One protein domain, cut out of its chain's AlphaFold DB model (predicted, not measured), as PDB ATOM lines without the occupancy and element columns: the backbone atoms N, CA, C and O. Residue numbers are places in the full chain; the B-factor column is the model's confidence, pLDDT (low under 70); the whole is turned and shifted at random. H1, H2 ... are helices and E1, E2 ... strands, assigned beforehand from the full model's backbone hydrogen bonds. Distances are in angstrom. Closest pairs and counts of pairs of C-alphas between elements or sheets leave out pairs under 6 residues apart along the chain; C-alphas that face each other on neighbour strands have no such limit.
ATOM      1  N   LYS A   5     -53.559 -18.200   5.177       95.56
ATOM      2  CA  LYS A   5     -52.439 -19.040   5.610       95.56
ATOM      3  C   LYS A   5     -52.394 -19.112   7.127       95.56
ATOM      4  O   LYS A   5     -52.606 -18.101   7.796       95.56
ATOM      5  N   VAL A   6     -52.063 -20.286   7.655       95.50
ATOM      6  CA  VAL A   6     -51.583 -20.429   9.033       95.50
ATOM      7  C   VAL A   6     -50.082 -20.160   9.005       95.50
ATOM      8  O   VAL A   6     -49.345 -20.865   8.323       95.50
ATOM      9  N   VAL A   7     -49.637 -19.110   9.691       96.44
ATOM     10  CA  VAL A   7     -48.246 -18.642   9.669       96.44
ATOM     11  C   VAL A   7     -47.697 -18.502  11.079       96.44
ATOM     12  O   VAL A   7     -48.446 -18.241  12.019       96.44
ATOM     13  N   LEU A   8     -46.380 -18.644  11.210       96.12
ATOM     14  CA  LEU A   8     -45.651 -18.199  12.390       96.12
ATOM     15  C   LEU A   8     -45.363 -16.699  12.239       96.12
ATOM     16  O   LEU A   8     -44.728 -16.294  11.269       96.12
ATOM     17  N   ASP A   9     -45.859 -15.890  13.168       95.56
ATOM     18  CA  ASP A   9     -45.850 -14.428  13.091       95.56
ATOM     19  C   ASP A   9     -44.878 -13.843  14.126       95.56
ATOM     20  O   ASP A   9     -45.259 -13.499  15.248       95.56
ATOM     21  N   ILE A  10     -43.597 -13.813  13.755       94.69
ATOM     22  CA  ILE A  10     -42.482 -13.250  14.528       94.69
ATOM     23  C   ILE A  10     -41.614 -12.457  13.553       94.69
ATOM     24  O   ILE A  10     -41.242 -12.971  12.497       94.69
ATOM     25  N   GLY A  11     -41.278 -11.215  13.892       95.50
ATOM     26  CA  GLY A  11     -40.448 -10.386  13.031       95.50
ATOM     27  C   GLY A  11     -40.057  -9.060  13.666       95.50
ATOM     28  O   GLY A  11     -40.715  -8.568  14.580       95.50
ATOM     29  N   TYR A  12     -38.988  -8.482  13.131       97.25
ATOM     30  CA  TYR A  12     -38.442  -7.194  13.538       97.25
ATOM     31  C   TYR A  12     -38.424  -6.252  12.336       97.25
ATOM     32  O   TYR A  12     -38.177  -6.675  11.205       97.25
ATOM     33  N   LEU A  13     -38.684  -4.968  12.578       97.69
ATOM     34  CA  LEU A  13     -38.488  -3.931  11.571       97.69
ATOM     35  C   LEU A  13     -36.994  -3.618  11.484       97.69
ATOM     36  O   LEU A  13     -36.372  -3.318  12.502       97.69
ATOM     37  N   VAL A  14     -36.442  -3.667  10.276       98.06
ATOM     38  CA  VAL A  14     -35.027  -3.396  10.021       98.06
ATOM     39  C   VAL A  14     -34.863  -2.354   8.928       98.06
ATOM     40  O   VAL A  14     -35.690  -2.248   8.023       98.06
ATOM     41  N   ASP A  15     -33.768  -1.612   9.014       98.06
ATOM     42  CA  ASP A  15     -33.221  -0.856   7.900       98.06
ATOM     43  C   ASP A  15     -32.418  -1.813   7.010       98.06
ATOM     44  O   ASP A  15     -31.442  -2.418   7.456       98.06
ATOM     45  N   LEU A  16     -32.856  -1.975   5.760       98.19
ATOM     46  CA  LEU A  16     -32.234  -2.895   4.808       98.19
ATOM     47  C   LEU A  16     -30.879  -2.395   4.298       98.19
ATOM     48  O   LEU A  16     -30.098  -3.209   3.815       98.19
ATOM     49  N   ASP A  17     -30.581  -1.103   4.446       98.56
ATOM     50  CA  ASP A  17     -29.267  -0.543   4.119       98.56
ATOM     51  C   ASP A  17     -28.259  -0.725   5.278       98.56
ATOM     52  O   ASP A  17     -27.093  -0.337   5.176       98.56
ATOM     53  N   ASN A  18     -28.688  -1.342   6.388       98.31
ATOM     54  CA  ASN A  18     -27.863  -1.653   7.550       98.31
ATOM     55  C   ASN A  18     -27.716  -3.172   7.754       98.31
ATOM     56  O   ASN A  18     -28.454  -3.803   8.514       98.31
ATOM     57  N   ASP A  19     -26.685  -3.753   7.134       98.56
ATOM     58  CA  ASP A  19     -26.383  -5.191   7.197       98.56
ATOM     59  C   ASP A  19     -26.261  -5.745   8.624       98.56
ATOM     60  O   ASP A  19     -26.616  -6.899   8.885       98.56
ATOM     61  N   GLN A  20     -25.722  -4.955   9.556       98.38
ATOM     62  CA  GLN A  20     -25.554  -5.392  10.940       98.38
ATOM     63  C   GLN A  20     -26.915  -5.527  11.629       98.38
ATOM     64  O   GLN A  20     -27.158  -6.527  12.302       98.38
ATOM     65  N   MET A  21     -27.822  -4.574  11.397       98.38
ATOM     66  CA  MET A  21     -29.183  -4.623  11.930       98.38
ATOM     67  C   MET A  21     -29.954  -5.835  11.400       98.38
ATOM     68  O   MET A  21     -30.618  -6.523  12.171       98.38
ATOM     69  N   VAL A  22     -29.830  -6.138  10.104       98.56
ATOM     70  CA  VAL A  22     -30.458  -7.329   9.507       98.56
ATOM     71  C   VAL A  22     -29.941  -8.607  10.172       98.56
ATOM     72  O   VAL A  22     -30.736  -9.468  10.550       98.56
ATOM     73  N   LYS A  23     -28.622  -8.728  10.373       98.44
ATOM     74  CA  LYS A  23     -28.018  -9.896  11.038       98.44
ATOM     75  C   LYS A  23     -28.498 -10.062  12.476       98.44
ATOM     76  O   LYS A  23     -28.821 -11.178  12.878       98.44
ATOM     77  N   GLU A  24     -28.551  -8.974  13.236       98.50
ATOM     78  CA  GLU A  24     -29.030  -8.994  14.619       98.50
ATOM     79  C   GLU A  24     -30.507  -9.380  14.685       98.50
ATOM     80  O   GLU A  24     -30.857 -10.294  15.425       98.50
ATOM     81  N   ALA A  25     -31.355  -8.792  13.840       98.44
ATOM     82  CA  ALA A  25     -32.769  -9.143  13.768       98.44
ATOM     83  C   ALA A  25     -32.995 -10.623  13.420       98.44
ATOM     84  O   ALA A  25     -33.851 -11.273  14.017       98.44
ATOM     85  N   MET A  26     -32.217 -11.184  12.488       98.31
ATOM     86  CA  MET A  26     -32.281 -12.615  12.169       98.31
ATOM     87  C   MET A  26     -31.919 -13.492  13.376       98.31
ATOM     88  O   MET A  26     -32.592 -14.494  13.621       98.31
ATOM     89  N   ALA A  27     -30.883 -13.118  14.135       98.38
ATOM     90  CA  ALA A  27     -30.504 -13.822  15.357       98.38
ATOM     91  C   ALA A  27     -31.603 -13.719  16.428       98.38
ATOM     92  O   ALA A  27     -31.968 -14.734  17.018       98.38
ATOM     93  N   SER A  28     -32.200 -12.538  16.608       98.31
ATOM     94  CA  SER A  28     -33.302 -12.327  17.551       98.31
ATOM     95  C   SER A  28     -34.536 -13.163  17.208       98.31
ATOM     96  O   SER A  28     -35.079 -13.817  18.090       98.31
ATOM     97  N   VAL A  29     -34.939 -13.244  15.931       98.12
ATOM     98  CA  VAL A  29     -36.049 -14.128  15.516       98.12
ATOM     99  C   VAL A  29     -35.764 -15.586  15.888       98.12
ATOM    100  O   VAL A  29     -36.650 -16.284  16.379       98.12
ATOM    101  N   TYR A  30     -34.534 -16.061  15.672       97.75
ATOM    102  CA  TYR A  30     -34.151 -17.423  16.040       97.75
ATOM    103  C   TYR A  30     -34.222 -17.650  17.559       97.75
ATOM    104  O   TYR A  30     -34.802 -18.642  18.009       97.75
ATOM    105  N   GLU A  31     -33.680 -16.722  18.350       98.12
ATOM    106  CA  GLU A  31     -33.707 -16.788  19.814       98.12
ATOM    107  C   GLU A  31     -35.133 -16.756  20.379       98.12
ATOM    108  O   GLU A  31     -35.446 -17.520  21.300       98.12
ATOM    109  N   ASP A  32     -36.018 -15.947  19.794       97.56
ATOM    110  CA  ASP A  32     -37.430 -15.873  20.172       97.56
ATOM    111  C   ASP A  32     -38.154 -17.192  19.894       97.56
ATOM    112  O   ASP A  32     -38.890 -17.684  20.750       97.56
ATOM    113  N   ILE A  33     -37.897 -17.829  18.746       97.50
ATOM    114  CA  ILE A  33     -38.458 -19.150  18.426       97.50
ATOM    115  C   ILE A  33     -37.985 -20.193  19.446       97.50
ATOM    116  O   ILE A  33     -38.800 -20.943  19.992       97.50
ATOM    117  N   CYS A  34     -36.682 -20.241  19.735       97.75
ATOM    118  CA  CYS A  34     -36.129 -21.157  20.732       97.75
ATOM    119  C   CYS A  34     -36.736 -20.931  22.122       97.75
ATOM    120  O   CYS A  34     -37.071 -21.896  22.817       97.75
ATOM    121  N   SER A  35     -36.917 -19.672  22.514       97.81
ATOM    122  CA  SER A  35     -37.530 -19.304  23.790       97.81
ATOM    123  C   SER A  35     -39.001 -19.713  23.830       97.81
ATOM    124  O   SER A  35     -39.425 -20.380  24.773       97.81
ATOM    125  N   ALA A  36     -39.764 -19.433  22.774       97.44
ATOM    126  CA  ALA A  36     -41.167 -19.810  22.666       97.44
ATOM    127  C   ALA A  36     -41.373 -21.333  22.733       97.44
ATOM    128  O   ALA A  36     -42.336 -21.800  23.337       97.44
ATOM    129  N   ILE A  37     -40.461 -22.129  22.167       97.44
ATOM    130  CA  ILE A  37     -40.478 -23.591  22.326       97.44
ATOM    131  C   ILE A  37     -40.184 -23.974  23.778       97.44
ATOM    132  O   ILE A  37     -40.934 -24.744  24.378       97.44
ATOM    133  N   LYS A  38     -39.115 -23.418  24.361       98.06
ATOM    134  CA  LYS A  38     -38.674 -23.723  25.730       98.06
ATOM    135  C   LYS A  38     -39.756 -23.442  26.774       98.06
ATOM    136  O   LYS A  38     -39.882 -24.204  27.729       98.06
ATOM    137  N   TYR A  39     -40.516 -22.366  26.594       97.62
ATOM    138  CA  TYR A  39     -41.568 -21.943  27.517       97.62
ATOM    139  C   TYR A  39     -42.974 -22.396  27.096       97.62
ATOM    140  O   TYR A  39     -43.944 -22.071  27.775       97.62
ATOM    141  N   ASN A  40     -43.097 -23.202  26.033       96.56
ATOM    142  CA  ASN A  40     -44.373 -23.689  25.497       96.56
ATOM    143  C   ASN A  40     -45.349 -22.559  25.091       96.56
ATOM    144  O   ASN A  40     -46.564 -22.663  25.243       96.56
ATOM    145  N   GLU A  41     -44.802 -21.474  24.546       96.50
ATOM    146  CA  GLU A  41     -45.523 -20.279  24.103       96.50
ATOM    147  C   GLU A  41     -45.633 -20.187  22.573       96.50
ATOM    148  O   GLU A  41     -46.309 -19.295  22.062       96.50
ATOM    149  N   LEU A  42     -45.019 -21.113  21.819       96.00
ATOM    150  CA  LEU A  42     -44.970 -21.071  20.349       96.00
ATOM    151  C   LEU A  42     -46.357 -20.938  19.701       96.00
ATOM    152  O   LEU A  42     -46.521 -20.195  18.735       96.00
ATOM    153  N   ALA A  43     -47.374 -21.596  20.264       96.06
ATOM    154  CA  ALA A  43     -48.747 -21.524  19.768       96.06
ATOM    155  C   ALA A  43     -49.302 -20.087  19.732       96.06
ATOM    156  O   ALA A  43     -50.116 -19.765  18.869       96.06
ATOM    157  N   SER A  44     -48.840 -19.203  20.624       95.06
ATOM    158  CA  SER A  44     -49.274 -17.801  20.668       95.06
ATOM    159  C   SER A  44     -48.806 -16.983  19.459       95.06
ATOM    160  O   SER A  44     -49.462 -15.998  19.104       95.06
ATOM    161  N   TYR A  45     -47.738 -17.423  18.790       95.50
ATOM    162  CA  TYR A  45     -47.181 -16.806  17.586       95.50
ATOM    163  C   TYR A  45     -47.786 -17.366  16.294       95.50
ATOM    164  O   TYR A  45     -47.562 -16.809  15.224       95.50
ATOM    165  N   ILE A  46     -48.580 -18.437  16.360       97.31
ATOM    166  CA  ILE A  46     -49.261 -18.994  15.187       97.31
ATOM    167  C   ILE A  46     -50.533 -18.182  14.916       97.31
ATOM    168  O   ILE A  46     -51.397 -18.044  15.786       97.31
ATOM    169  N   LYS A  47     -50.659 -17.625  13.708       96.25
ATOM    170  CA  LYS A  47     -51.769 -16.749  13.298       96.25
ATOM    171  C   LYS A  47     -52.359 -17.179  11.963       96.25
ATOM    172  O   LYS A  47     -51.668 -17.728  11.113       96.25
ATOM    173  N   VAL A  48     -53.638 -16.864  11.754       96.38
ATOM    174  CA  VAL A  48     -54.287 -16.970  10.441       96.38
ATOM    175  C   VAL A  48     -54.239 -15.610   9.755       96.38
ATOM    176  O   VAL A  48     -54.744 -14.620  10.290       96.38
ATOM    177  N   ARG A  49     -53.651 -15.555   8.562       94.69
ATOM    178  CA  ARG A  49     -53.581 -14.350   7.731       94.69
ATOM    179  C   ARG A  49     -54.419 -14.558   6.467       94.69
ATOM    180  O   ARG A  49     -54.105 -15.464   5.697       94.69
ATOM    181  N   PRO A  50     -55.488 -13.769   6.248       95.00
ATOM    182  CA  PRO A  50     -56.242 -13.805   4.999       95.00
ATOM    183  C   PRO A  50     -55.337 -13.486   3.810       95.00
ATOM    184  O   PRO A  50     -54.515 -12.576   3.902       95.00
ATOM    185  N   ASP A  51     -55.523 -14.199   2.705       94.12
ATOM    186  CA  ASP A  51     -54.738 -14.010   1.490       94.12
ATOM    187  C   ASP A  51     -55.642 -14.207   0.267       94.12
ATOM    188  O   ASP A  51     -56.193 -15.286   0.044       94.12
ATOM    189  N   ASN A  52     -55.831 -13.129  -0.492       92.81
ATOM    190  CA  ASN A  52     -56.740 -13.099  -1.636       92.81
ATOM    191  C   ASN A  52     -56.076 -13.580  -2.933       92.81
ATOM    192  O   ASN A  52     -56.769 -13.676  -3.943       92.81
ATOM    193  N   SER A  53     -54.763 -13.843  -2.936       94.00
ATOM    194  CA  SER A  53     -54.090 -14.415  -4.107       94.00
ATOM    195  C   SER A  53     -54.113 -15.941  -4.128       94.00
ATOM    196  O   SER A  53     -53.599 -16.527  -5.073       94.00
ATOM    197  N   LEU A  54     -54.655 -16.580  -3.088       92.75
ATOM    198  CA  LEU A  54     -54.740 -18.033  -2.991       92.75
ATOM    199  C   LEU A  54     -55.940 -18.594  -3.745       92.75
ATOM    200  O   LEU A  54     -57.023 -18.002  -3.764       92.75
ATOM    201  N   LEU A  55     -55.737 -19.783  -4.292       93.50
ATOM    202  CA  LEU A  55     -56.727 -20.610  -4.954       93.50
ATOM    203  C   LEU A  55     -57.039 -21.843  -4.096       93.50
ATOM    204  O   LEU A  55     -56.276 -22.244  -3.222       93.50
ATOM    205  N   GLU A  56     -58.191 -22.463  -4.330       91.44
ATOM    206  CA  GLU A  56     -58.610 -23.673  -3.608       91.44
ATOM    207  C   GLU A  56     -57.668 -24.863  -3.844       91.44
ATOM    208  O   GLU A  56     -57.432 -25.672  -2.947       91.44
ATOM    209  N   GLU A  57     -57.069 -24.929  -5.032       93.06
ATOM    210  CA  GLU A  57     -56.043 -25.912  -5.374       93.06
ATOM    211  C   GLU A  57     -54.779 -25.793  -4.508       93.06
ATOM    212  O   GLU A  57     -54.126 -26.810  -4.284       93.06
ATOM    213  N   ASP A  58     -54.499 -24.610  -3.939       92.81
ATOM    214  CA  ASP A  58     -53.358 -24.382  -3.041       92.81
ATOM    215  C   ASP A  58     -53.537 -25.044  -1.666       92.81
ATOM    216  O   ASP A  58     -52.579 -25.136  -0.894       92.81
ATOM    217  N   ILE A  59     -54.753 -25.485  -1.317       93.50
ATOM    218  CA  ILE A  59     -54.992 -26.201  -0.063       93.50
ATOM    219  C   ILE A  59     -54.281 -27.565  -0.150       93.50
ATOM    220  O   ILE A  59     -54.546 -28.338  -1.072       93.50
ATOM    221  N   PRO A  60     -53.390 -27.913   0.792       92.00
ATOM    222  CA  PRO A  60     -52.767 -29.233   0.817       92.00
ATOM    223  C   PRO A  60     -53.799 -30.363   0.943       92.00
ATOM    224  O   PRO A  60     -54.705 -30.275   1.767       92.00
ATOM    225  N   GLU A  61     -53.619 -31.460   0.199       91.06
ATOM    226  CA  GLU A  61     -54.567 -32.594   0.160       91.06
ATOM    227  C   GLU A  61     -54.908 -33.167   1.544       91.06
ATOM    228  O   GLU A  61     -56.057 -33.486   1.815       91.06
ATOM    229  N   PHE A  62     -53.950 -33.226   2.474       91.19
ATOM    230  CA  PHE A  62     -54.206 -33.733   3.831       91.19
ATOM    231  C   PHE A  62     -55.163 -32.852   4.657       91.19
ATOM    232  O   PHE A  62     -55.676 -33.303   5.680       91.19
ATOM    233  N   LEU A  63     -55.369 -31.594   4.251       90.69
ATOM    234  CA  LEU A  63     -56.367 -30.691   4.830       90.69
ATOM    235  C   LEU A  63     -57.698 -30.735   4.074       90.69
ATOM    236  O   LEU A  63     -58.707 -30.305   4.626       90.69
ATOM    237  N   LYS A  64     -57.717 -31.269   2.846       85.88
ATOM    238  CA  LYS A  64     -58.925 -31.515   2.044       85.88
ATOM    239  C   LYS A  64     -59.598 -32.826   2.459       85.88
ATOM    240  O   LYS A  64     -59.975 -33.626   1.610       85.88
TER     241      LYS A  64
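This is residues 5 to 64 of the 69 residues of an uncharacterized protein of viral metagenome (UniProt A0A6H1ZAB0). An open, flat V has one long helix, H1, as one side and a small ribbon of two strands, E1 and E2, on the other side, with the short helix H2 near the closed end. Residues 15 to 20 stick out at the far end of H1, while residues 51 to 64, with no named element, run on past the ribbon. The 60 printed residues hold two named helices and two named strands in the order E1, H1, H2, E2, of mixed class; the sheet's order is E1 - E2, antiparallel. The whole is only just loose, close to extended, with a radius of gyration of the C-alphas of 15.4 A and spans of 42 by 32 by 16 A.

E1, residues 5 to 8, is the antiparallel neighbour of E2, residues 46 to 50, with 145 degrees between their directions. N 5 and O 49 are within hydrogen-bond range at 2.8 A, and N 47 and O 7 at 2.9 A. H1, residues 19 to 38, is apart from E2. H2, residues 42 to 45, is close to H1 but not clearly touching, with 2 pairs of C-alphas within 8 A; the closest C-alphas, of Ala 36 and Leu 42, are 4.6 A apart. In H1 every O i to N i+4 pair is within hydrogen-bond range; H2 is too short for such a pair.

E1 begins at C-alpha 5 (-52.439, -19.040, 5.610). H1 spans 28.9 A from C-alpha 19 (-26.383, -5.191, 7.197). E2 spans 13.4 A and ends at C-alpha 50 (-56.242, -13.805, 4.999).

The C-alphas farthest apart, of Asn 18 and Lys 64, are 43.4 A apart. The links H1 to H2 and H2 to E2 are tight, and E1 to H1 is short. The printed part has no cut, and no printed residue is under 70 in pLDDT.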